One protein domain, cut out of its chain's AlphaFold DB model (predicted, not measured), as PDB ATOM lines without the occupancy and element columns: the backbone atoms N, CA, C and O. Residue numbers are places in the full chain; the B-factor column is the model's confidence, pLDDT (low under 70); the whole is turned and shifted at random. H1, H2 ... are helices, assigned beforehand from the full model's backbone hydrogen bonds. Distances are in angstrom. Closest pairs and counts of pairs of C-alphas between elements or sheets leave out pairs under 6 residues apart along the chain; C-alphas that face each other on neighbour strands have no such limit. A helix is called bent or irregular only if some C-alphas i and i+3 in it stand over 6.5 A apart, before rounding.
ATOM      1  N   ILE A   2      43.754 -65.386  12.216       61.22
ATOM      2  CA  ILE A   2      42.783 -65.936  13.180       61.22
ATOM      3  C   ILE A   2      43.363 -66.004  14.607       61.22
ATOM      4  O   ILE A   2      42.661 -65.775  15.586       61.22
ATOM      5  N   ASP A   3      44.665 -66.249  14.728       64.06
ATOM      6  CA  ASP A   3      45.441 -66.240  15.972       64.06
ATOM      7  C   ASP A   3      45.324 -64.933  16.771       64.06
ATOM      8  O   ASP A   3      45.115 -64.972  17.981       64.06
ATOM      9  N   ARG A   4      45.383 -63.766  16.117       70.69
ATOM     10  CA  ARG A   4      45.244 -62.465  16.802       70.69
ATOM     11  C   ARG A   4      43.897 -62.306  17.496       70.69
ATOM     12  O   ARG A   4      43.782 -61.517  18.429       70.69
ATOM     13  N   TRP A   5      42.900 -63.053  17.039       74.38
ATOM     14  CA  TRP A   5      41.556 -63.012  17.574       74.38
ATOM     15  C   TRP A   5      41.264 -64.160  18.546       74.38
ATOM     16  O   TRP A   5      40.745 -63.927  19.637       74.38
ATOM     17  N   LEU A   6      41.644 -65.391  18.203       78.19
ATOM     18  CA  LEU A   6      41.355 -66.561  19.026       78.19
ATOM     19  C   LEU A   6      42.276 -66.687  20.247       78.19
ATOM     20  O   LEU A   6      41.823 -67.105  21.309       78.19
ATOM     21  N   VAL A   7      43.557 -66.313  20.139       80.25
ATOM     22  CA  VAL A   7      44.507 -66.462  21.258       80.25
ATOM     23  C   VAL A   7      44.089 -65.635  22.476       80.25
ATOM     24  O   VAL A   7      44.039 -66.211  23.563       80.25
ATOM     25  N   PRO A   8      43.724 -64.343  22.352       83.94
ATOM     26  CA  PRO A   8      43.273 -63.562  23.506       83.94
ATOM     27  C   PRO A   8      41.997 -64.105  24.161       83.94
ATOM     28  O   PRO A   8      41.808 -63.931  25.362       83.94
ATOM     29  N   LEU A   9      41.125 -64.767  23.390       84.06
ATOM     30  CA  LEU A   9      39.904 -65.391  23.907       84.06
ATOM     31  C   LEU A   9      40.201 -66.699  24.655       84.06
ATOM     32  O   LEU A   9      39.598 -66.959  25.694       84.06
ATOM     33  N   ALA A  10      41.147 -67.502  24.165       86.88
ATOM     34  CA  ALA A  10      41.537 -68.761  24.795       86.88
ATOM     35  C   ALA A  10      42.465 -68.559  26.008       86.88
ATOM     36  O   ALA A  10      42.431 -69.339  26.959       86.88
ATOM     37  N   GLU A  11      43.300 -67.515  26.001       87.62
ATOM     38  CA  GLU A  11      44.377 -67.314  26.977       87.62
ATOM     39  C   GLU A  11      43.937 -67.364  28.455       87.62
ATOM     40  O   GLU A  11      44.626 -68.027  29.237       87.62
ATOM     41  N   PRO A  12      42.822 -66.737  28.884       91.50
ATOM     42  CA  PRO A  12      42.376 -66.820  30.274       91.50
ATOM     43  C   PRO A  12      42.097 -68.257  30.729       91.50
ATOM     44  O   PRO A  12      42.435 -68.618  31.854       91.50
ATOM     45  N   HIS A  13      41.527 -69.077  29.843       92.31
ATOM     46  CA  HIS A  13      41.209 -70.481  30.105       92.31
ATOM     47  C   HIS A  13      42.483 -71.322  30.147       92.31
ATOM     48  O   HIS A  13      42.715 -72.047  31.109       92.31
ATOM     49  N   VAL A  14      43.386 -71.131  29.178       89.75
ATOM     50  CA  VAL A  14      44.694 -71.808  29.156       89.75
ATOM     51  C   VAL A  14      45.498 -71.529  30.433       89.75
ATOM     52  O   VAL A  14      46.115 -72.436  30.992       89.75
ATOM     53  N   ARG A  15      45.468 -70.293  30.950       87.75
ATOM     54  CA  ARG A  15      46.142 -69.943  32.213       87.75
ATOM     55  C   ARG A  15      45.537 -70.651  33.424       87.75
ATOM     56  O   ARG A  15      46.287 -71.048  34.314       87.75
ATOM     57  N   ARG A  16      44.211 -70.805  33.475       91.31
ATOM     58  CA  ARG A  16      43.546 -71.532  34.566       91.31
ATOM     59  C   ARG A  16      43.826 -73.026  34.502       91.31
ATOM     60  O   ARG A  16      44.177 -73.589  35.535       91.31
ATOM     61  N   VAL A  17      43.807 -73.621  33.306       90.94
ATOM     62  CA  VAL A  17      44.261 -75.005  33.092       90.94
ATOM     63  C   VAL A  17      45.678 -75.179  33.631       90.94
ATOM     64  O   VAL A  17      45.913 -76.045  34.467       90.94
ATOM     65  N   TYR A  18      46.609 -74.309  33.234       86.50
ATOM     66  CA  TYR A  18      47.990 -74.366  33.711       86.50
ATOM     67  C   TYR A  18      48.082 -74.300  35.244       86.50
ATOM     68  O   TYR A  18      48.699 -75.162  35.870       86.50
ATOM     69  N   GLY A  19      47.427 -73.312  35.862       86.38
ATOM     70  CA  GLY A  19      47.421 -73.147  37.317       86.38
ATOM     71  C   GLY A  19      46.826 -74.344  38.067       86.38
ATOM     72  O   GLY A  19      47.334 -74.709  39.124       86.38
ATOM     73  N   ALA A  20      45.789 -74.973  37.512       88.19
ATOM     74  CA  ALA A  20      45.111 -76.117  38.113       88.19
ATOM     75  C   ALA A  20      45.870 -77.441  37.918       88.19
ATOM     76  O   ALA A  20      45.843 -78.301  38.798       88.19
ATOM     77  N   LEU A  21      46.584 -77.597  36.800       87.12
ATOM     78  CA  LEU A  21      47.382 -78.790  36.519       87.12
ATOM     79  C   LEU A  21      48.714 -78.805  37.270       87.12
ATOM     80  O   LEU A  21      49.193 -79.885  37.609       87.12
ATOM     81  N   LEU A  22      49.313 -77.644  37.560       81.88
ATOM     82  CA  LEU A  22      50.579 -77.525  38.297       81.88
ATOM     83  C   LEU A  22      50.639 -78.333  39.611       81.88
ATOM     84  O   LEU A  22      51.591 -79.103  39.755       81.88
ATOM     85  N   PRO A  23      49.669 -78.231  40.541       81.56
ATOM     86  CA  PRO A  23      49.728 -78.913  41.837       81.56
ATOM     87  C   PRO A  23      49.427 -80.419  41.797       81.56
ATOM     88  O   PRO A  23      49.607 -81.081  42.817       81.56
ATOM     89  N   LEU A  24      48.961 -80.980  40.673       79.69
ATOM     90  CA  LEU A  24      48.664 -82.417  40.600       79.69
ATOM     91  C   LEU A  24      49.944 -83.264  40.719       79.69
ATOM     92  O   LEU A  24      50.926 -82.960  40.039       79.69
ATOM     93  N   PRO A  25      49.977 -84.329  41.530       70.50
ATOM     94  CA  PRO A  25      51.068 -85.286  41.453       70.50
ATOM     95  C   PRO A  25      50.983 -85.998  40.094       70.50
ATOM     96  O   PRO A  25      49.929 -86.465  39.694       70.50
ATOM     97  N   PHE A  26      52.082 -86.032  39.351       66.38
ATOM     98  CA  PHE A  26      52.226 -86.906  38.189       66.38
ATOM     99  C   PHE A  26      53.512 -87.689  38.429       66.38
ATOM    100  O   PHE A  26      54.598 -87.118  38.387       66.38
ATOM    101  N   GLY A  27      53.371 -88.969  38.781       54.56
ATOM    102  CA  GLY A  27      54.492 -89.853  39.106       54.56
ATOM    103  C   GLY A  27      54.624 -90.187  40.598       54.56
ATOM    104  O   GLY A  27      55.142 -89.414  41.397       54.56
ATOM    105  N   GLY A  28      54.192 -91.399  40.954       50.84
ATOM    106  CA  GLY A  28      54.877 -92.299  41.896       50.84
ATOM    107  C   GLY A  28      54.910 -92.006  43.403       50.84
ATOM    108  O   GLY A  28      55.458 -92.834  44.124       50.84
ATOM    109  N   GLY A  29      54.369 -90.895  43.913       47.31
ATOM    110  CA  GLY A  29      54.533 -90.532  45.337       47.31
ATOM    111  C   GLY A  29      53.285 -90.587  46.227       47.31
ATOM    112  O   GLY A  29      53.411 -90.684  47.446       47.31
ATOM    113  N   GLY A  30      52.085 -90.501  45.653       49.31
ATOM    114  CA  GLY A  30      50.817 -90.503  46.388       49.31
ATOM    115  C   GLY A  30      50.048 -91.787  46.113       49.31
ATOM    116  O   GLY A  30      50.071 -92.271  44.993       49.31
ATOM    117  N   GLY A  31      49.366 -92.350  47.108       50.03
ATOM    118  CA  GLY A  31      48.653 -93.634  47.001       50.03
ATOM    119  C   GLY A  31      47.459 -93.693  46.028       50.03
ATOM    120  O   GLY A  31      46.673 -94.630  46.134       50.03
ATOM    121  N   GLY A  32      47.306 -92.722  45.119       56.75
ATOM    122  CA  GLY A  32      46.369 -92.754  43.992       56.75
ATOM    123  C   GLY A  32      47.049 -93.330  42.746       56.75
ATOM    124  O   GLY A  32      48.228 -93.079  42.500       56.75
ATOM    125  N   GLY A  33      46.346 -94.164  41.981       66.06
ATOM    126  CA  GLY A  33      46.893 -94.736  40.748       66.06
ATOM    127  C   GLY A  33      47.116 -93.661  39.680       66.06
ATOM    128  O   GLY A  33      46.343 -92.715  39.590       66.06
ATOM    129  N   ALA A  34      48.129 -93.831  38.825       67.88
ATOM    130  CA  ALA A  34      48.448 -92.885  37.746       67.88
ATOM    131  C   ALA A  34      47.271 -92.602  36.785       67.88
ATOM    132  O   ALA A  34      47.226 -91.548  36.154       67.88
ATOM    133  N   ASP A  35      46.317 -93.531  36.679       74.12
ATOM    134  CA  ASP A  35      45.099 -93.339  35.889       74.12
ATOM    135  C   ASP A  35      44.096 -92.376  36.559       74.12
ATOM    136  O   ASP A  35      43.437 -91.621  35.849       74.12
ATOM    137  N   ASP A  36      44.042 -92.320  37.895       80.31
ATOM    138  CA  ASP A  36      43.151 -91.427  38.662       80.31
ATOM    139  C   ASP A  36      43.615 -89.960  38.566       80.31
ATOM    140  O   ASP A  36      42.831 -89.048  38.293       80.31
ATOM    141  N   ASP A  37      44.929 -89.727  38.663       83.19
ATOM    142  CA  ASP A  37      45.521 -88.395  38.470       83.19
ATOM    143  C   ASP A  37      45.288 -87.864  37.044       83.19
ATOM    144  O   ASP A  37      45.048 -86.666  36.838       83.19
ATOM    145  N   ARG A  38      45.313 -88.760  36.051       86.19
ATOM    146  CA  ARG A  38      45.069 -88.416  34.648       86.19
ATOM    147  C   ARG A  38      43.596 -88.135  34.374       86.19
ATOM    148  O   ARG A  38      43.291 -87.145  33.712       86.19
ATOM    149  N   GLU A  39      42.683 -88.950  34.895       88.81
ATOM    150  CA  GLU A  39      41.242 -88.702  34.784       88.81
ATOM    151  C   GLU A  39      40.870 -87.356  35.419       88.81
ATOM    152  O   GLU A  39      40.186 -86.531  34.806       88.81
ATOM    153  N   ARG A  40      41.432 -87.062  36.595       89.75
ATOM    154  CA  ARG A  40      41.277 -85.762  37.252       89.75
ATOM    155  C   ARG A  40      41.807 -84.611  36.398       89.75
ATOM    156  O   ARG A  40      41.172 -83.558  36.318       89.75
ATOM    157  N   ALA A  41      42.953 -84.795  35.751       91.12
ATOM    158  CA  ALA A  41      43.510 -83.801  34.848       91.12
ATOM    159  C   ALA A  41      42.639 -83.571  33.605       91.12
ATOM    160  O   ALA A  41      42.433 -82.421  33.215       91.12
ATOM    161  N   TYR A  42      42.073 -84.627  33.018       93.12
ATOM    162  CA  TYR A  42      41.099 -84.493  31.935       93.12
ATOM    163  C   TYR A  42      39.839 -83.760  32.390       93.12
ATOM    164  O   TYR A  42      39.359 -82.905  31.650       93.12
ATOM    165  N   GLY A  43      39.358 -84.010  33.611       93.00
ATOM    166  CA  GLY A  43      38.252 -83.257  34.205       93.00
ATOM    167  C   GLY A  43      38.541 -81.754  34.294       93.00
ATOM    168  O   GLY A  43      37.714 -80.944  33.886       93.00
ATOM    169  N   ILE A  44      39.743 -81.366  34.737       93.75
ATOM    170  CA  ILE A  44      40.169 -79.953  34.782       93.75
ATOM    171  C   ILE A  44      40.174 -79.328  33.383       93.75
ATOM    172  O   ILE A  44      39.676 -78.216  33.197       93.75
ATOM    173  N   VAL A  45      40.739 -80.031  32.397       93.62
ATOM    174  CA  VAL A  45      40.766 -79.547  31.011       93.62
ATOM    175  C   VAL A  45      39.343 -79.413  30.467       93.62
ATOM    176  O   VAL A  45      39.031 -78.392  29.860       93.62
ATOM    177  N   ALA A  46      38.472 -80.390  30.719       94.00
ATOM    178  CA  ALA A  46      37.089 -80.388  30.258       94.00
ATOM    179  C   ALA A  46      36.284 -79.206  30.820       94.00
ATOM    180  O   ALA A  46      35.581 -78.538  30.062       94.00
ATOM    181  N   GLU A  47      36.425 -78.904  32.113       94.44
ATOM    182  CA  GLU A  47      35.759 -77.756  32.741       94.44
ATOM    183  C   GLU A  47      36.192 -76.428  32.106       94.44
ATOM    184  O   GLU A  47      35.358 -75.588  31.764       94.44
ATOM    185  N   GLU A  48      37.492 -76.241  31.864       94.56
ATOM    186  CA  GLU A  48      37.983 -75.011  31.239       94.56
ATOM    187  C   GLU A  48      37.625 -74.909  29.755       94.56
ATOM    188  O   GLU A  48      37.354 -73.805  29.279       94.56
ATOM    189  N   VAL A  49      37.576 -76.036  29.036       93.88
ATOM    190  CA  VAL A  49      37.072 -76.111  27.657       93.88
ATOM    191  C   VAL A  49      35.604 -75.701  27.607       93.88
ATOM    192  O   VAL A  49      35.255 -74.823  26.818       93.88
ATOM    193  N   ARG A  50      34.760 -76.273  28.472       93.62
ATOM    194  CA  ARG A  50      33.333 -75.938  28.555       93.62
ATOM    195  C   ARG A  50      33.129 -74.465  28.879       93.62
ATOM    196  O   ARG A  50      32.431 -73.774  28.144       93.62
ATOM    197  N   GLY A  51      33.823 -73.957  29.896       92.62
ATOM    198  CA  GLY A  51      33.762 -72.542  30.250       92.62
ATOM    199  C   GLY A  51      34.207 -71.623  29.107       92.62
ATOM    200  O   GLY A  51      33.658 -70.533  28.948       92.62
ATOM    201  N   ALA A  52      35.184 -72.038  28.292       91.81
ATOM    202  CA  ALA A  52      35.650 -71.251  27.148       91.81
ATOM    203  C   ALA A  52      34.612 -71.205  26.026       91.81
ATOM    204  O   ALA A  52      34.341 -70.138  25.473       91.81
ATOM    205  N   VAL A  53      34.011 -72.356  25.720       91.25
ATOM    206  CA  VAL A  53      32.926 -72.483  24.744       91.25
ATOM    207  C   VAL A  53      31.743 -71.611  25.164       91.25
ATOM    208  O   VAL A  53      31.330 -70.736  24.401       91.25
ATOM    209  N   GLU A  54      31.266 -71.761  26.402       90.94
ATOM    210  CA  GLU A  54      30.129 -71.005  26.937       90.94
ATOM    211  C   GLU A  54      30.383 -69.491  26.943       90.94
ATOM    212  O   GLU A  54      29.501 -68.710  26.575       90.94
ATOM    213  N   ALA A  55      31.593 -69.055  27.310       89.38
ATOM    214  CA  ALA A  55      31.957 -67.640  27.309       89.38
ATOM    215  C   ALA A  55      31.914 -67.029  25.899       89.38
ATOM    216  O   ALA A  55      31.435 -65.904  25.714       89.38
ATOM    217  N   VAL A  56      32.393 -67.764  24.891       88.38
ATOM    218  CA  VAL A  56      32.369 -67.309  23.496       88.38
ATOM    219  C   VAL A  56      30.944 -67.308  22.956       88.38
ATOM    220  O   VAL A  56      30.537 -66.328  22.334       88.38
ATOM    221  N   GLU A  57      30.152 -68.339  23.234       88.31
ATOM    222  CA  GLU A  57      28.743 -68.371  22.838       88.31
ATOM    223  C   GLU A  57      27.927 -67.245  23.473       88.31
ATOM    224  O   GLU A  57      27.134 -66.598  22.790       88.31
ATOM    225  N   ALA A  58      28.127 -66.970  24.764       87.50
ATOM    226  CA  ALA A  58      27.465 -65.864  25.449       87.50
ATOM    227  C   ALA A  58      27.820 -64.516  24.798       87.50
ATOM    228  O   ALA A  58      26.963 -63.641  24.634       87.50
ATOM    229  N   ARG A  59      29.074 -64.356  24.359       85.19
ATOM    230  CA  ARG A  59      29.525 -63.165  23.633       85.19
ATOM    231  C   ARG A  59      28.904 -63.059  22.237       85.19
ATOM    232  O   ARG A  59      28.477 -61.977  21.850       85.19
ATOM    233  N   LEU A  60      28.801 -64.174  21.513       82.94
ATOM    234  CA  LEU A  60      28.135 -64.236  20.208       82.94
ATOM    235  C   LEU A  60      26.634 -63.918  20.322       82.94
ATOM    236  O   LEU A  60      26.117 -63.132  19.533       82.94
ATOM    237  N   ARG A  61      25.944 -64.463  21.335       84.12
ATOM    238  CA  ARG A  61      24.507 -64.230  21.584       84.12
ATOM    239  C   ARG A  61      24.192 -62.793  21.994       84.12
ATOM    240  O   ARG A  61      23.151 -62.266  21.622       84.12
ATOM    241  N   SER A  62      25.073 -62.162  22.768       80.44
ATOM    242  CA  SER A  62      24.875 -60.789  23.254       80.44
ATOM    243  C   SER A  62      25.169 -59.712  22.205       80.44
ATOM    244  O   SER A  62      24.888 -58.543  22.459       80.44
ATOM    245  N   GLY A  63      25.761 -60.067  21.057       69.81
ATOM    246  CA  GLY A  63      26.240 -59.092  20.070       69.81
ATOM    247  C   GLY A  63      27.292 -58.124  20.638       69.81
ATOM    248  O   GLY A  63      27.570 -57.082  20.045       69.81
ATOM    249  N   ALA A  64      27.855 -58.437  21.812       54.00
ATOM    250  CA  ALA A  64      28.763 -57.572  22.545       54.00
ATOM    251  C   ALA A  64      30.168 -57.641  21.926       54.00
ATOM    252  O   ALA A  64      30.994 -58.514  22.220       54.00
ATOM    253  N   GLY A  65      30.424 -56.669  21.055       56.19
ATOM    254  CA  GLY A  65      31.642 -56.539  20.272       56.19
ATOM    255  C   GLY A  65      31.378 -56.947  18.832       56.19
ATOM    256  O   GLY A  65      31.004 -58.083  18.567       56.19
ATOM    257  N   SER A  66      31.590 -56.014  17.907       55.81
ATOM    258  CA  SER A  66      31.776 -56.321  16.489       55.81
ATOM    259  C   SER A  66      32.964 -57.276  16.387       55.81
ATOM    260  O   SER A  66      34.121 -56.866  16.418       55.81
ATOM    261  N   ILE A  67      32.680 -58.574  16.410       57.75
ATOM    262  CA  ILE A  67      33.699 -59.612  16.290       57.75
ATOM    263  C   ILE A  67      34.198 -59.673  14.839       57.75
ATOM    264  O   ILE A  67      35.307 -60.130  14.610       57.75
ATOM    265  N   SER A  68      33.406 -59.211  13.869       57.56
ATOM    266  CA  SER A  68      33.625 -59.448  12.441       57.56
ATOM    267  C   SER A  68      34.750 -58.627  11.814       57.56
ATOM    268  O   SER A  68      35.291 -59.050  10.795       57.56
ATOM    269  N   ASP A  69      35.112 -57.474  12.380       54.84
ATOM    270  CA  ASP A  69      36.036 -56.562  11.704       54.84
ATOM    271  C   ASP A  69      37.498 -57.002  11.910       54.84
ATOM    272  O   ASP A  69      38.047 -56.935  13.010       54.84
ATOM    273  N   GLY A  70      38.127 -57.515  10.846       61.22
ATOM    274  CA  GLY A  70      39.547 -57.889  10.844       61.22
ATOM    275  C   GLY A  70      39.892 -59.312  11.309       61.22
ATOM    276  O   GLY A  70      41.074 -59.606  11.491       61.22
ATOM    277  N   VAL A  71      38.916 -60.221  11.464       66.81
ATOM    278  CA  VAL A  71      39.186 -61.650  11.776       66.81
ATOM    279  C   VAL A  71      40.059 -62.302  10.699       66.81
ATOM    280  O   VAL A  71      40.952 -63.102  10.993       66.81
ATOM    281  N   VAL A 124      33.943 -73.393  18.977       87.75
ATOM    282  CA  VAL A 124      34.609 -74.668  18.651       87.75
ATOM    283  C   VAL A 124      36.118 -74.507  18.581       87.75
ATOM    284  O   VAL A 124      36.850 -75.282  19.195       87.75
ATOM    285  N   TYR A 125      36.597 -73.493  17.855       87.31
ATOM    286  CA  TYR A 125      38.032 -73.255  17.732       87.31
ATOM    287  C   TYR A 125      38.662 -72.958  19.094       87.31
ATOM    288  O   TYR A 125      39.706 -73.513  19.418       87.31
ATOM    289  N   ILE A 126      38.013 -72.138  19.922       89.62
ATOM    290  CA  ILE A 126      38.481 -71.839  21.279       89.62
ATOM    291  C   ILE A 126      38.490 -73.089  22.157       89.62
ATOM    292  O   ILE A 126      39.498 -73.354  22.810       89.62
ATOM    293  N   GLY A 127      37.425 -73.892  22.134       90.12
ATOM    294  CA  GLY A 127      37.383 -75.158  22.861       90.12
ATOM    295  C   GLY A 127      38.515 -76.102  22.443       90.12
ATOM    296  O   GLY A 127      39.233 -76.626  23.294       90.12
ATOM    297  N   ALA A 128      38.755 -76.247  21.136       88.69
ATOM    298  CA  ALA A 128      39.854 -77.051  20.605       88.69
ATOM    299  C   ALA A 128      41.232 -76.530  21.051       88.69
ATOM    300  O   ALA A 128      42.099 -77.323  21.424       88.69
ATOM    301  N   LEU A 129      41.427 -75.209  21.059       88.56
ATOM    302  CA  LEU A 129      42.664 -74.561  21.498       88.56
ATOM    303  C   LEU A 129      42.945 -74.806  22.983       88.56
ATOM    304  O   LEU A 129      44.056 -75.201  23.339       88.56
ATOM    305  N   VAL A 130      41.942 -74.620  23.845       90.56
ATOM    306  CA  VAL A 130      42.065 -74.850  25.294       90.56
ATOM    307  C   VAL A 130      42.317 -76.329  25.585       90.56
ATOM    308  O   VAL A 130      43.245 -76.644  26.334       90.56
ATOM    309  N   ARG A 131      41.572 -77.234  24.931       91.62
ATOM    310  CA  ARG A 131      41.768 -78.690  25.036       91.62
ATOM    311  C   ARG A 131      43.202 -79.051  24.688       91.62
ATOM    312  O   ARG A 131      43.903 -79.680  25.475       91.62
ATOM    313  N   ARG A 132      43.663 -78.615  23.518       87.56
ATOM    314  CA  ARG A 132      45.002 -78.928  23.025       87.56
ATOM    315  C   ARG A 132      46.093 -78.381  23.945       87.56
ATOM    316  O   ARG A 132      47.039 -79.103  24.244       87.56
ATOM    317  N   ALA A 133      45.963 -77.138  24.406       87.25
ATOM    318  CA  ALA A 133      46.921 -76.532  25.326       87.25
ATOM    319  C   ALA A 133      47.006 -77.307  26.650       87.25
ATOM    320  O   ALA A 133      48.108 -77.595  27.112       87.25
ATOM    321  N   GLY A 134      45.864 -77.707  27.217       88.12
ATOM    322  CA  GLY A 134      45.826 -78.527  28.426       88.12
ATOM    323  C   GLY A 134      46.508 -79.880  28.248       88.12
ATOM    324  O   GLY A 134      47.348 -80.256  29.060       88.12
ATOM    325  N   LEU A 135      46.229 -80.576  27.147       89.12
ATOM    326  CA  LEU A 135      46.833 -81.883  26.865       89.12
ATOM    327  C   LEU A 135      48.341 -81.797  26.605       89.12
ATOM    328  O   LEU A 135      49.093 -82.656  27.058       89.12
ATOM    329  N   LEU A 136      48.812 -80.730  25.952       86.19
ATOM    330  CA  LEU A 136      50.247 -80.471  25.832       86.19
ATOM    331  C   LEU A 136      50.924 -80.285  27.194       86.19
ATOM    332  O   LEU A 136      52.044 -80.757  27.387       86.19
ATOM    333  N   MET A 137      50.259 -79.615  28.139       86.00
ATOM    334  CA  MET A 137      50.789 -79.445  29.494       86.00
ATOM    335  C   MET A 137      50.896 -80.785  30.227       86.00
ATOM    336  O   MET A 137      51.876 -80.994  30.939       86.00
ATOM    337  N   LEU A 138      49.951 -81.710  30.014       85.69
ATOM    338  CA  LEU A 138      50.027 -83.072  30.560       85.69
ATOM    339  C   LEU A 138      51.202 -83.848  29.980       85.69
ATOM    340  O   LEU A 138      52.030 -84.347  30.736       85.69
ATOM    341  N   VAL A 139      51.335 -83.855  28.653       85.00
ATOM    342  CA  VAL A 139      52.476 -84.461  27.952       85.00
ATOM    343  C   VAL A 139      53.801 -83.968  28.530       85.00
ATOM    344  O   VAL A 139      54.674 -84.768  28.873       85.00
ATOM    345  N   HIS A 140      53.938 -82.648  28.667       79.81
ATOM    346  CA  HIS A 140      55.148 -82.032  29.189       79.81
ATOM    347  C   HIS A 140      55.406 -82.380  30.652       79.81
ATOM    348  O   HIS A 140      56.560 -82.548  31.040       79.81
ATOM    349  N   LYS A 141      54.357 -82.490  31.462       77.44
ATOM    350  CA  LYS A 141      54.484 -82.824  32.877       77.44
ATOM    351  C   LYS A 141      54.874 -84.284  33.096       77.44
ATOM    352  O   LYS A 141      55.714 -84.559  33.944       77.44
ATOM    353  N   GLU A 142      54.318 -85.197  32.308       77.56
ATOM    354  CA  GLU A 142      54.593 -86.633  32.405       77.56
ATOM    355  C   GLU A 142      55.993 -87.013  31.915       77.56
ATOM    356  O   GLU A 142      56.629 -87.890  32.490       77.56
ATOM    357  N   HIS A 143      56.487 -86.340  30.876       73.94
ATOM    358  CA  HIS A 143      57.730 -86.724  30.197       73.94
ATOM    359  C   HIS A 143      58.875 -85.713  30.387       73.94
ATOM    360  O   HIS A 143      60.009 -85.982  30.006       73.94
ATOM    361  N   GLY A 144      58.600 -84.524  30.937       62.44
ATOM    362  CA  GLY A 144      59.585 -83.449  31.104       62.44
ATOM    363  C   GLY A 144      60.226 -83.358  32.493       62.44
ATOM    364  O   GLY A 144      61.126 -82.542  32.676       62.44
ATOM    365  N   GLY A 145      59.769 -84.148  33.472       54.00
ATOM    366  CA  GLY A 145      60.177 -84.031  34.881       54.00
ATOM    367  C   GLY A 145      61.302 -84.961  35.364       54.00
ATOM    368  O   GLY A 145      61.727 -84.822  36.507       54.00
ATOM    369  N   GLY A 146      61.784 -85.904  34.549       46.16
ATOM    370  CA  GLY A 146      62.750 -86.929  34.972       46.16
ATOM    371  C   GLY A 146      64.114 -86.776  34.300       46.16
ATOM    372  O   GLY A 146      64.200 -86.767  33.079       46.16
ATOM    373  N   GLY A 147      65.182 -86.679  35.093       46.31
ATOM    374  CA  GLY A 147      66.574 -86.575  34.634       46.31
ATOM    375  C   GLY A 147      67.198 -87.854  34.057       46.31
ATOM    376  O   GLY A 147      68.419 -87.899  33.954       46.31
ATOM    377  N   ASP A 148      66.409 -88.862  33.676       47.59
ATOM    378  CA  ASP A 148      66.906 -90.120  33.108       47.59
ATOM    379  C   ASP A 148      66.542 -90.224  31.622       47.59
ATOM    380  O   ASP A 148      65.370 -90.121  31.279       47.59
ATOM    381  N   GLU A 149      67.580 -90.395  30.793       46.06
ATOM    382  CA  GLU A 149      67.770 -90.876  29.399       46.06
ATOM    383  C   GLU A 149      66.618 -90.974  28.356       46.06
ATOM    384  O   GLU A 149      66.895 -91.248  27.189       46.06
ATOM    385  N   GLY A 150      65.359 -90.682  28.678       52.47
ATOM    386  CA  GLY A 150      64.190 -90.707  27.791       52.47
ATOM    387  C   GLY A 150      63.459 -89.364  27.733       52.47
ATOM    388  O   GLY A 150      62.240 -89.318  27.873       52.47
ATOM    389  N   GLY A 151      64.204 -88.265  27.582       64.62
ATOM    390  CA  GLY A 151      63.636 -86.917  27.502       64.62
ATOM    391  C   GLY A 151      62.607 -86.753  26.376       64.62
ATOM    392  O   GLY A 151      62.570 -87.524  25.416       64.62
ATOM    393  N   LEU A 152      61.774 -85.713  26.485       72.31
ATOM    394  CA  LEU A 152      60.791 -85.368  25.457       72.31
ATOM    395  C   LEU A 152      61.430 -85.316  24.059       72.31
ATOM    396  O   LEU A 152      62.455 -84.640  23.894       72.31
ATOM    397  N   PRO A 153      60.814 -85.954  23.039       76.31
ATOM    398  CA  PRO A 153      61.260 -85.804  21.666       76.31
ATOM    399  C   PRO A 153      61.356 -84.327  21.304       76.31
ATOM    400  O   PRO A 153      60.537 -83.509  21.741       76.31
ATOM    401  N   ARG A 154      62.338 -83.977  20.468       74.00
ATOM    402  CA  ARG A 154      62.459 -82.604  19.975       74.00
ATOM    403  C   ARG A 154      61.122 -82.188  19.362       74.00
ATOM    404  O   ARG A 154      60.528 -82.921  18.572       74.00
ATOM    405  N   GLN A 155      60.652 -81.007  19.731       67.00
ATOM    406  CA  GLN A 155      59.390 -80.475  19.230       67.00
ATOM    407  C   GLN A 155      59.404 -80.380  17.702       67.00
ATOM    408  O   GLN A 155      60.471 -80.256  17.096       67.00
ATOM    409  N   ASN A 156      58.225 -80.464  17.083       68.00
ATOM    410  CA  ASN A 156      58.050 -80.548  15.626       68.00
ATOM    411  C   ASN A 156      58.671 -81.784  14.950       68.00
ATOM    412  O   ASN A 156      58.706 -81.857  13.722       68.00
ATOM    413  N   THR A 157      59.140 -82.778  15.706       76.38
ATOM    414  CA  THR A 157      59.495 -84.075  15.124       76.38
ATOM    415  C   THR A 157      58.260 -84.949  14.947       76.38
ATOM    416  O   THR A 157      57.231 -84.782  15.601       76.38
ATOM    417  N   HIS A 158      58.370 -85.936  14.066       77.69
ATOM    418  CA  HIS A 158      57.336 -86.951  13.904       77.69
ATOM    419  C   HIS A 158      57.090 -87.753  15.199       77.69
ATOM    420  O   HIS A 158      55.957 -88.143  15.464       77.69
ATOM    421  N   GLU A 159      58.113 -87.949  16.034       80.19
ATOM    422  CA  GLU A 159      57.983 -88.590  17.351       80.19
ATOM    423  C   GLU A 159      57.180 -87.732  18.332       80.19
ATOM    424  O   GLU A 159      56.264 -88.237  18.979       80.19
ATOM    425  N   TRP A 160      57.452 -86.424  18.378       80.88
ATOM    426  CA  TRP A 160      56.656 -85.467  19.149       80.88
ATOM    427  C   TRP A 160      55.187 -85.469  18.714       80.88
ATOM    428  O   TRP A 160      54.293 -85.589  19.549       80.88
ATOM    429  N   ASN A 161      54.930 -85.410  17.404       80.12
ATOM    430  CA  ASN A 161      53.565 -85.429  16.877       80.12
ATOM    431  C   ASN A 161      52.839 -86.734  17.230       80.12
ATOM    432  O   ASN A 161      51.700 -86.684  17.674       80.12
ATOM    433  N   ARG A 162      53.508 -87.891  17.124       83.25
ATOM    434  CA  ARG A 162      52.931 -89.179  17.545       83.25
ATOM    435  C   ARG A 162      52.549 -89.196  19.020       83.25
ATOM    436  O   ARG A 162      51.506 -89.748  19.358       83.25
ATOM    437  N   LEU A 163      53.386 -88.620  19.880       84.44
ATOM    438  CA  LEU A 163      53.139 -88.570  21.317       84.44
ATOM    439  C   LEU A 163      51.937 -87.671  21.639       84.44
ATOM    440  O   LEU A 163      51.033 -88.086  22.360       84.44
ATOM    441  N   VAL A 164      51.882 -86.475  21.048       82.75
ATOM    442  CA  VAL A 164      50.746 -85.555  21.209       82.75
ATOM    443  C   VAL A 164      49.457 -86.162  20.649       82.75
ATOM    444  O   VAL A 164      48.417 -86.083  21.297       82.75
ATOM    445  N   ASP A 165      49.513 -86.813  19.486       82.94
ATOM    446  CA  ASP A 165      48.361 -87.484  18.878       82.94
ATOM    447  C   ASP A 165      47.847 -88.645  19.732       82.94
ATOM    448  O   ASP A 165      46.637 -88.853  19.822       82.94
ATOM    449  N   ALA A 166      48.744 -89.411  20.358       85.56
ATOM    450  CA  ALA A 166      48.359 -90.481  21.272       85.56
ATOM    451  C   ALA A 166      47.593 -89.920  22.477       85.56
ATOM    452  O   ALA A 166      46.532 -90.443  22.820       85.56
ATOM    453  N   GLU A 167      48.071 -88.818  23.059       87.06
ATOM    454  CA  GLU A 167      47.387 -88.158  24.173       87.06
ATOM    455  C   GLU A 167      46.044 -87.548  23.741       87.06
ATOM    456  O   GLU A 167      45.034 -87.713  24.423       87.06
ATOM    457  N   LEU A 168      45.985 -86.925  22.557       83.88
ATOM    458  CA  LEU A 168      44.750 -86.382  21.981       83.88
ATOM    459  C   LEU A 168      43.682 -87.449  21.723       83.88
ATOM    460  O   LEU A 168      42.498 -87.122  21.792       83.88
ATOM    461  N   ARG A 169      44.080 -88.686  21.398       85.62
ATOM    462  CA  ARG A 169      43.162 -89.824  21.209       85.62
ATOM    463  C   ARG A 169      42.735 -90.470  22.522       85.62
ATOM    464  O   ARG A 169      41.681 -91.094  22.549       85.62
ATOM    465  N   ARG A 170      43.560 -90.379  23.569       87.31
ATOM    466  CA  ARG A 170      43.247 -90.925  24.896       87.31
ATOM    467  C   ARG A 170      42.301 -90.010  25.673       87.31
ATOM    468  O   ARG A 170      41.442 -90.506  26.393       87.31
ATOM    469  N   ALA A 171      42.476 -88.699  25.541       88.38
ATOM    470  CA  ALA A 171      41.631 -87.717  26.200       88.38
ATOM    471  C   ALA A 171      40.209 -87.689  25.610       88.38
ATOM    472  O   ALA A 171      40.071 -87.871  24.394       88.38
ATOM    473  N   PRO A 172      39.186 -87.349  26.421       89.06
ATOM    474  CA  PRO A 172      37.826 -87.131  25.936       89.06
ATOM    475  C   PRO A 172      37.794 -86.189  24.733       89.06
ATOM    476  O   PRO A 172      38.613 -85.259  24.631       89.06
ATOM    477  N   ASP A 173      36.891 -86.440  23.792       88.50
ATOM    478  CA  ASP A 173      36.780 -85.604  22.599       88.50
ATOM    479  C   ASP A 173      36.184 -84.219  22.928       88.50
ATOM    480  O   ASP A 173      35.787 -83.925  24.059       88.50
ATOM    481  N   LEU A 174      36.191 -83.302  21.955       84.69
ATOM    482  CA  LEU A 174      35.700 -81.949  22.211       84.69
ATOM    483  C   LEU A 174      34.193 -81.934  22.515       84.69
ATOM    484  O   LEU A 174      33.768 -81.132  23.342       84.69
ATOM    485  N   ALA A 175      33.410 -82.814  21.882       83.00
ATOM    486  CA  ALA A 175      31.968 -82.910  22.105       83.00
ATOM    487  C   ALA A 175      31.624 -83.520  23.473       83.00
ATOM    488  O   ALA A 175      30.605 -83.164  24.060       83.00
ATOM    489  N   GLU A 176      32.474 -84.403  23.992       86.56
ATOM    490  CA  GLU A 176      32.379 -84.953  25.343       86.56
ATOM    491  C   GLU A 176      32.712 -83.892  26.402       86.56
ATOM    492  O   GLU A 176      32.044 -83.811  27.432       86.56
ATOM    493  N   MET A 177      33.719 -83.045  26.152       87.50
ATOM    494  CA  MET A 177      34.120 -81.983  27.088       87.50
ATOM    495  C   MET A 177      33.130 -80.809  27.114       87.50
ATOM    496  O   MET A 177      32.793 -80.291  28.184       87.50
ATOM    497  N   ALA A 178      32.650 -80.402  25.941       84.38
ATOM    498  CA  ALA A 178      31.674 -79.341  25.759       84.38
ATOM    499  C   ALA A 178      30.626 -79.810  24.737       84.38
ATOM    500  O   ALA A 178      30.952 -79.901  23.555       84.38
ATOM    501  N   PRO A 179      29.382 -80.110  25.150       75.06
ATOM    502  CA  PRO A 179      28.336 -80.526  24.225       75.06
ATOM    503  C   PRO A 179      28.031 -79.387  23.248       75.06
ATOM    504  O   PRO A 179      27.385 -78.404  23.601       75.06
ATOM    505  N   LEU A 180      28.533 -79.507  22.022       68.69
ATOM    506  CA  LEU A 180      28.316 -78.534  20.958       68.69
ATOM    507  C   LEU A 180      27.027 -78.899  20.219       68.69
ATOM    508  O   LEU A 180      26.962 -79.935  19.551       68.69
ATOM    509  N   GLU A 181      25.992 -78.064  20.314       64.00
ATOM    510  CA  GLU A 181      24.780 -78.273  19.521       64.00
ATOM    511  C   GLU A 181      25.109 -78.195  18.018       64.00
ATOM    512  O   GLU A 181      25.621 -77.198  17.514       64.00
ATOM    513  N   GLY A 182      24.812 -79.268  17.277       55.53
ATOM    514  CA  GLY A 182      24.884 -79.280  15.811       55.53
ATOM    515  C   GLY A 182      26.268 -79.498  15.188       55.53
ATOM    516  O   GLY A 182      26.373 -79.458  13.961       55.53
ATOM    517  N   ILE A 183      27.319 -79.773  15.972       54.44
ATOM    518  CA  ILE A 183      28.683 -79.980  15.451       54.44
ATOM    519  C   ILE A 183      29.192 -81.359  15.869       54.44
ATOM    520  O   ILE A 183      29.429 -81.632  17.040       54.44
ATOM    521  N   THR A 184      29.381 -82.256  14.898       49.66
ATOM    522  CA  THR A 184      29.997 -83.563  15.164       49.66
ATOM    523  C   THR A 184      31.521 -83.402  15.232       49.66
ATOM    524  O   THR A 184      32.144 -82.920  14.289       49.66
ATOM    525  N   SER A 185      32.135 -83.812  16.349       44.97
ATOM    526  CA  SER A 185      33.559 -83.613  16.710       44.97
ATOM    527  C   SER A 185      34.601 -84.246  15.757       44.97
ATOM    528  O   SER A 185      35.791 -84.283  16.066       44.97
ATOM    529  N   LYS A 186      34.207 -84.762  14.586       45.41
ATOM    530  CA  LYS A 186      35.063 -85.599  13.725       45.41
ATOM    531  C   LYS A 186      35.973 -84.833  12.751       45.41
ATOM    532  O   LYS A 186      36.683 -85.481  11.983       45.41
ATOM    533  N   HIS A 187      35.979 -83.495  12.742       38.47
ATOM    534  CA  HIS A 187      36.636 -82.715  11.672       38.47
ATOM    535  C   HIS A 187      37.635 -81.630  12.098       38.47
ATOM    536  O   HIS A 187      38.145 -80.925  11.233       38.47
ATOM    537  N   PHE A 188      37.994 -81.516  13.378       42.75
ATOM    538  CA  PHE A 188      38.970 -80.509  13.815       42.75
ATOM    539  C   PHE A 188      40.266 -81.166  14.296       42.75
ATOM    540  O   PHE A 188      40.422 -81.487  15.470       42.75
ATOM    541  N   VAL A 189      41.202 -81.370  13.365       38.81
ATOM    542  CA  VAL A 189      42.586 -81.768  13.661       38.81
ATOM    543  C   VAL A 189      43.481 -80.564  13.380       38.81
ATOM    544  O   VAL A 189      43.556 -80.099  12.247       38.81
ATOM    545  N   VAL A 190      44.133 -80.028  14.414       41.72
ATOM    546  CA  VAL A 190      45.165 -78.990  14.261       41.72
ATOM    547  C   VAL A 190      46.499 -79.696  14.022       41.72
ATOM    548  O   VAL A 190      47.097 -80.233  14.960       41.72
ATOM    549  N   GLU A 191      46.931 -79.739  12.764       37.06
ATOM    550  CA  GLU A 191      48.163 -80.401  12.331       37.06
ATOM    551  C   GLU A 191      49.397 -79.509  12.569       37.06
ATOM    552  O   GLU A 191      49.484 -78.414  12.027       37.06
ATOM    553  N   ARG A 192      50.377 -80.051  13.322       37.12
ATOM    554  CA  ARG A 192      51.747 -79.547  13.630       37.12
ATOM    555  C   ARG A 192      51.848 -78.458  14.680       37.12
ATOM    556  O   ARG A 192      51.155 -77.476  14.535       37.12
ATOM    557  N   ILE A 193      52.739 -78.608  15.679       40.56
ATOM    558  CA  ILE A 193      53.010 -77.617  16.748       40.56
ATOM    559  C   ILE A 193      54.412 -77.751  17.367       40.56
ATOM    560  O   ILE A 193      54.809 -78.851  17.773       40.56
ATOM    561  N   GLY A 194      55.083 -76.603  17.559       41.72
ATOM    562  CA  GLY A 194      56.294 -76.446  18.366       41.72
ATOM    563  C   GLY A 194      56.186 -75.312  19.391       41.72
ATOM    564  O   GLY A 194      55.625 -74.268  19.099       41.72
ATOM    565  N   ALA A 195      56.710 -75.564  20.591       44.91
ATOM    566  CA  ALA A 195      57.319 -74.650  21.575       44.91
ATOM    567  C   ALA A 195      57.076 -75.156  23.012       44.91
ATOM    568  O   ALA A 195      56.099 -75.845  23.312       44.91
ATOM    569  N   SER A 196      58.049 -74.919  23.897       44.75
ATOM    570  CA  SER A 196      58.116 -75.462  25.262       44.75
ATOM    571  C   SER A 196      57.071 -74.789  26.163       44.75
ATOM    572  O   SER A 196      57.108 -73.575  26.355       44.75
ATOM    573  N   CYS A 197      56.136 -75.556  26.733       46.56
ATOM    574  CA  CYS A 197      55.011 -75.003  27.498       46.56
ATOM    575  C   CYS A 197      55.293 -74.811  29.003       46.56
ATOM    576  O   CYS A 197      54.358 -74.683  29.794       46.56
ATOM    577  N   LEU A 198      56.562 -74.795  29.423       47.34
ATOM    578  CA  LEU A 198      56.939 -74.796  30.844       47.34
ATOM    579  C   LEU A 198      56.634 -73.471  31.575       47.34
ATOM    580  O   LEU A 198      56.718 -73.419  32.796       47.34
ATOM    581  N   SER A 199      56.251 -72.405  30.862       59.19
ATOM    582  CA  SER A 199      55.698 -71.180  31.457       59.19
ATOM    583  C   SER A 199      54.943 -70.364  30.402       59.19
ATOM    584  O   SER A 199      55.543 -69.577  29.673       59.19
ATOM    585  N   TRP A 200      53.615 -70.527  30.309       56.62
ATOM    586  CA  TRP A 200      52.761 -69.849  29.310       56.62
ATOM    587  C   TRP A 200      52.918 -68.316  29.285       56.62
ATOM    588  O   TRP A 200      52.759 -67.679  28.244       56.62
ATOM    589  N   SER A 201      53.237 -67.707  30.429       53.41
ATOM    590  CA  SER A 201      53.513 -66.270  30.548       53.41
ATOM    591  C   SER A 201      54.874 -65.859  29.978       53.41
ATOM    592  O   SER A 201      55.027 -64.704  29.593       53.41
ATOM    593  N   SER A 202      55.836 -66.781  29.904       53.44
ATOM    594  CA  SER A 202      57.152 -66.564  29.287       53.44
ATOM    595  C   SER A 202      57.192 -66.867  27.787       53.44
ATOM    596  O   SER A 202      58.138 -66.467  27.116       53.44
ATOM    597  N   VAL A 203      56.163 -67.538  27.261       58.44
ATOM    598  CA  VAL A 203      56.035 -67.861  25.837       58.44
ATOM    599  C   VAL A 203      55.666 -66.596  25.051       58.44
ATOM    600  O   VAL A 203      54.675 -65.922  25.360       58.44
ATOM    601  N   SER A 204      56.444 -66.272  24.017       63.84
ATOM    602  CA  SER A 204      56.178 -65.142  23.120       63.84
ATOM    603  C   SER A 204      54.868 -65.320  22.339       63.84
ATOM    604  O   SER A 204      54.340 -66.422  22.207       63.84
ATOM    605  N   ALA A 205      54.316 -64.242  21.771       59.88
ATOM    606  CA  ALA A 205      53.093 -64.333  20.962       59.88
ATOM    607  C   ALA A 205      53.249 -65.258  19.736       59.88
ATOM    608  O   ALA A 205      52.289 -65.916  19.341       59.88
ATOM    609  N   ILE A 206      54.459 -65.332  19.170       59.06
ATOM    610  CA  ILE A 206      54.797 -66.207  18.040       59.06
ATOM    611  C   ILE A 206      54.825 -67.665  18.497       59.06
ATOM    612  O   ILE A 206      54.205 -68.512  17.874       59.06
ATOM    613  N   GLU A 207      55.449 -67.961  19.634       58.84
ATOM    614  CA  GLU A 207      55.455 -69.323  20.171       58.84
ATOM    615  C   GLU A 207      54.062 -69.753  20.653       58.84
ATOM    616  O   GLU A 207      53.689 -70.901  20.471       58.84
ATOM    617  N   LYS A 208      53.237 -68.850  21.205       60.97
ATOM    618  CA  LYS A 208      51.828 -69.153  21.521       60.97
ATOM    619  C   LYS A 208      51.051 -69.505  20.259       60.97
ATOM    620  O   LYS A 208      50.256 -70.438  20.281       60.97
ATOM    621  N   LYS A 209      51.278 -68.771  19.169       58.25
ATOM    622  CA  LYS A 209      50.694 -69.063  17.860       58.25
ATOM    623  C   LYS A 209      51.149 -70.434  17.358       58.25
ATOM    624  O   LYS A 209      50.298 -71.228  16.975       58.25
ATOM    625  N   ASP A 210      52.436 -70.750  17.442       58.41
ATOM    626  CA  ASP A 210      52.961 -72.061  17.050       58.41
ATOM    627  C   ASP A 210      52.414 -73.192  17.943       58.41
ATOM    628  O   ASP A 210      52.067 -74.251  17.424       58.41
ATOM    629  N   ILE A 211      52.231 -72.947  19.252       57.91
ATOM    630  CA  ILE A 211      51.606 -73.859  20.238       57.91
ATOM    631  C   ILE A 211      50.121 -74.107  19.978       57.91
ATOM    632  O   ILE A 211      49.565 -75.096  20.456       57.91
ATOM    633  N   LEU A 212      49.463 -73.222  19.239       56.00
ATOM    634  CA  LEU A 212      48.019 -73.245  19.046       56.00
ATOM    635  C   LEU A 212      47.595 -73.580  17.613       56.00
ATOM    636  O   LEU A 212      46.535 -74.173  17.429       56.00
ATOM    637  N   PHE A 213      48.422 -73.255  16.619       53.56
ATOM    638  CA  PHE A 213      48.097 -73.366  15.194       53.56
ATOM    639  C   PHE A 213      49.198 -73.999  14.336       53.56
ATOM    640  O   PHE A 213      48.941 -74.278  13.169       53.56
ATOM    641  N   GLY A 214      50.400 -74.208  14.880       46.97
ATOM    642  CA  GLY A 214      51.527 -74.760  14.132       46.97
ATOM    643  C   GLY A 214      52.378 -73.765  13.363       46.97
ATOM    644  O   GLY A 214      51.928 -72.685  12.982       46.97
TER     645      GLY A 214
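Overview. This is residues 2 to 71 and 124 to 214 of the 219 residues of an uncharacterized protein of Thalassiosira oceanica (UniProt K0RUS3). H1b, H2 and H3 form an up-and-down bundle, each running against the one before, and H4 and H6 pack crosswise on H3, its core helix. The printed part has 161 residues with six named helices, H1 to H6, and no named strand: all helix, compact, radius of gyration of the C-alphas 16.0 A, spans 52 by 32 by 29 A.

Arrangement. H1, residues 2 to 21, assigned as one helix by its hydrogen bonds, is bent: C-alphas 9 and 12 are 7.0 A apart, arms H1a and H1b. H1b and H2, residues 34 to 62, form a hairpin, closest C-alphas His 13 and Glu 48, 5.7 A. H3, residues 124 to 143, touches H2, closest C-alphas Val 49 and Gly 127, 4.9 A. Every O i to N i+4 pair is within hydrogen-bond range in H1b, H2 and H3.

Along the chain. H2 is 42.4 A long; C-alpha 2 is at (42.783, -65.936, 13.180).

Size, cuts and confidence. Residues 72 to 123 are not printed, a 15.4 A gap between C-alphas 71 and 124. Residues 180 to 214 are among those under pLDDT 70.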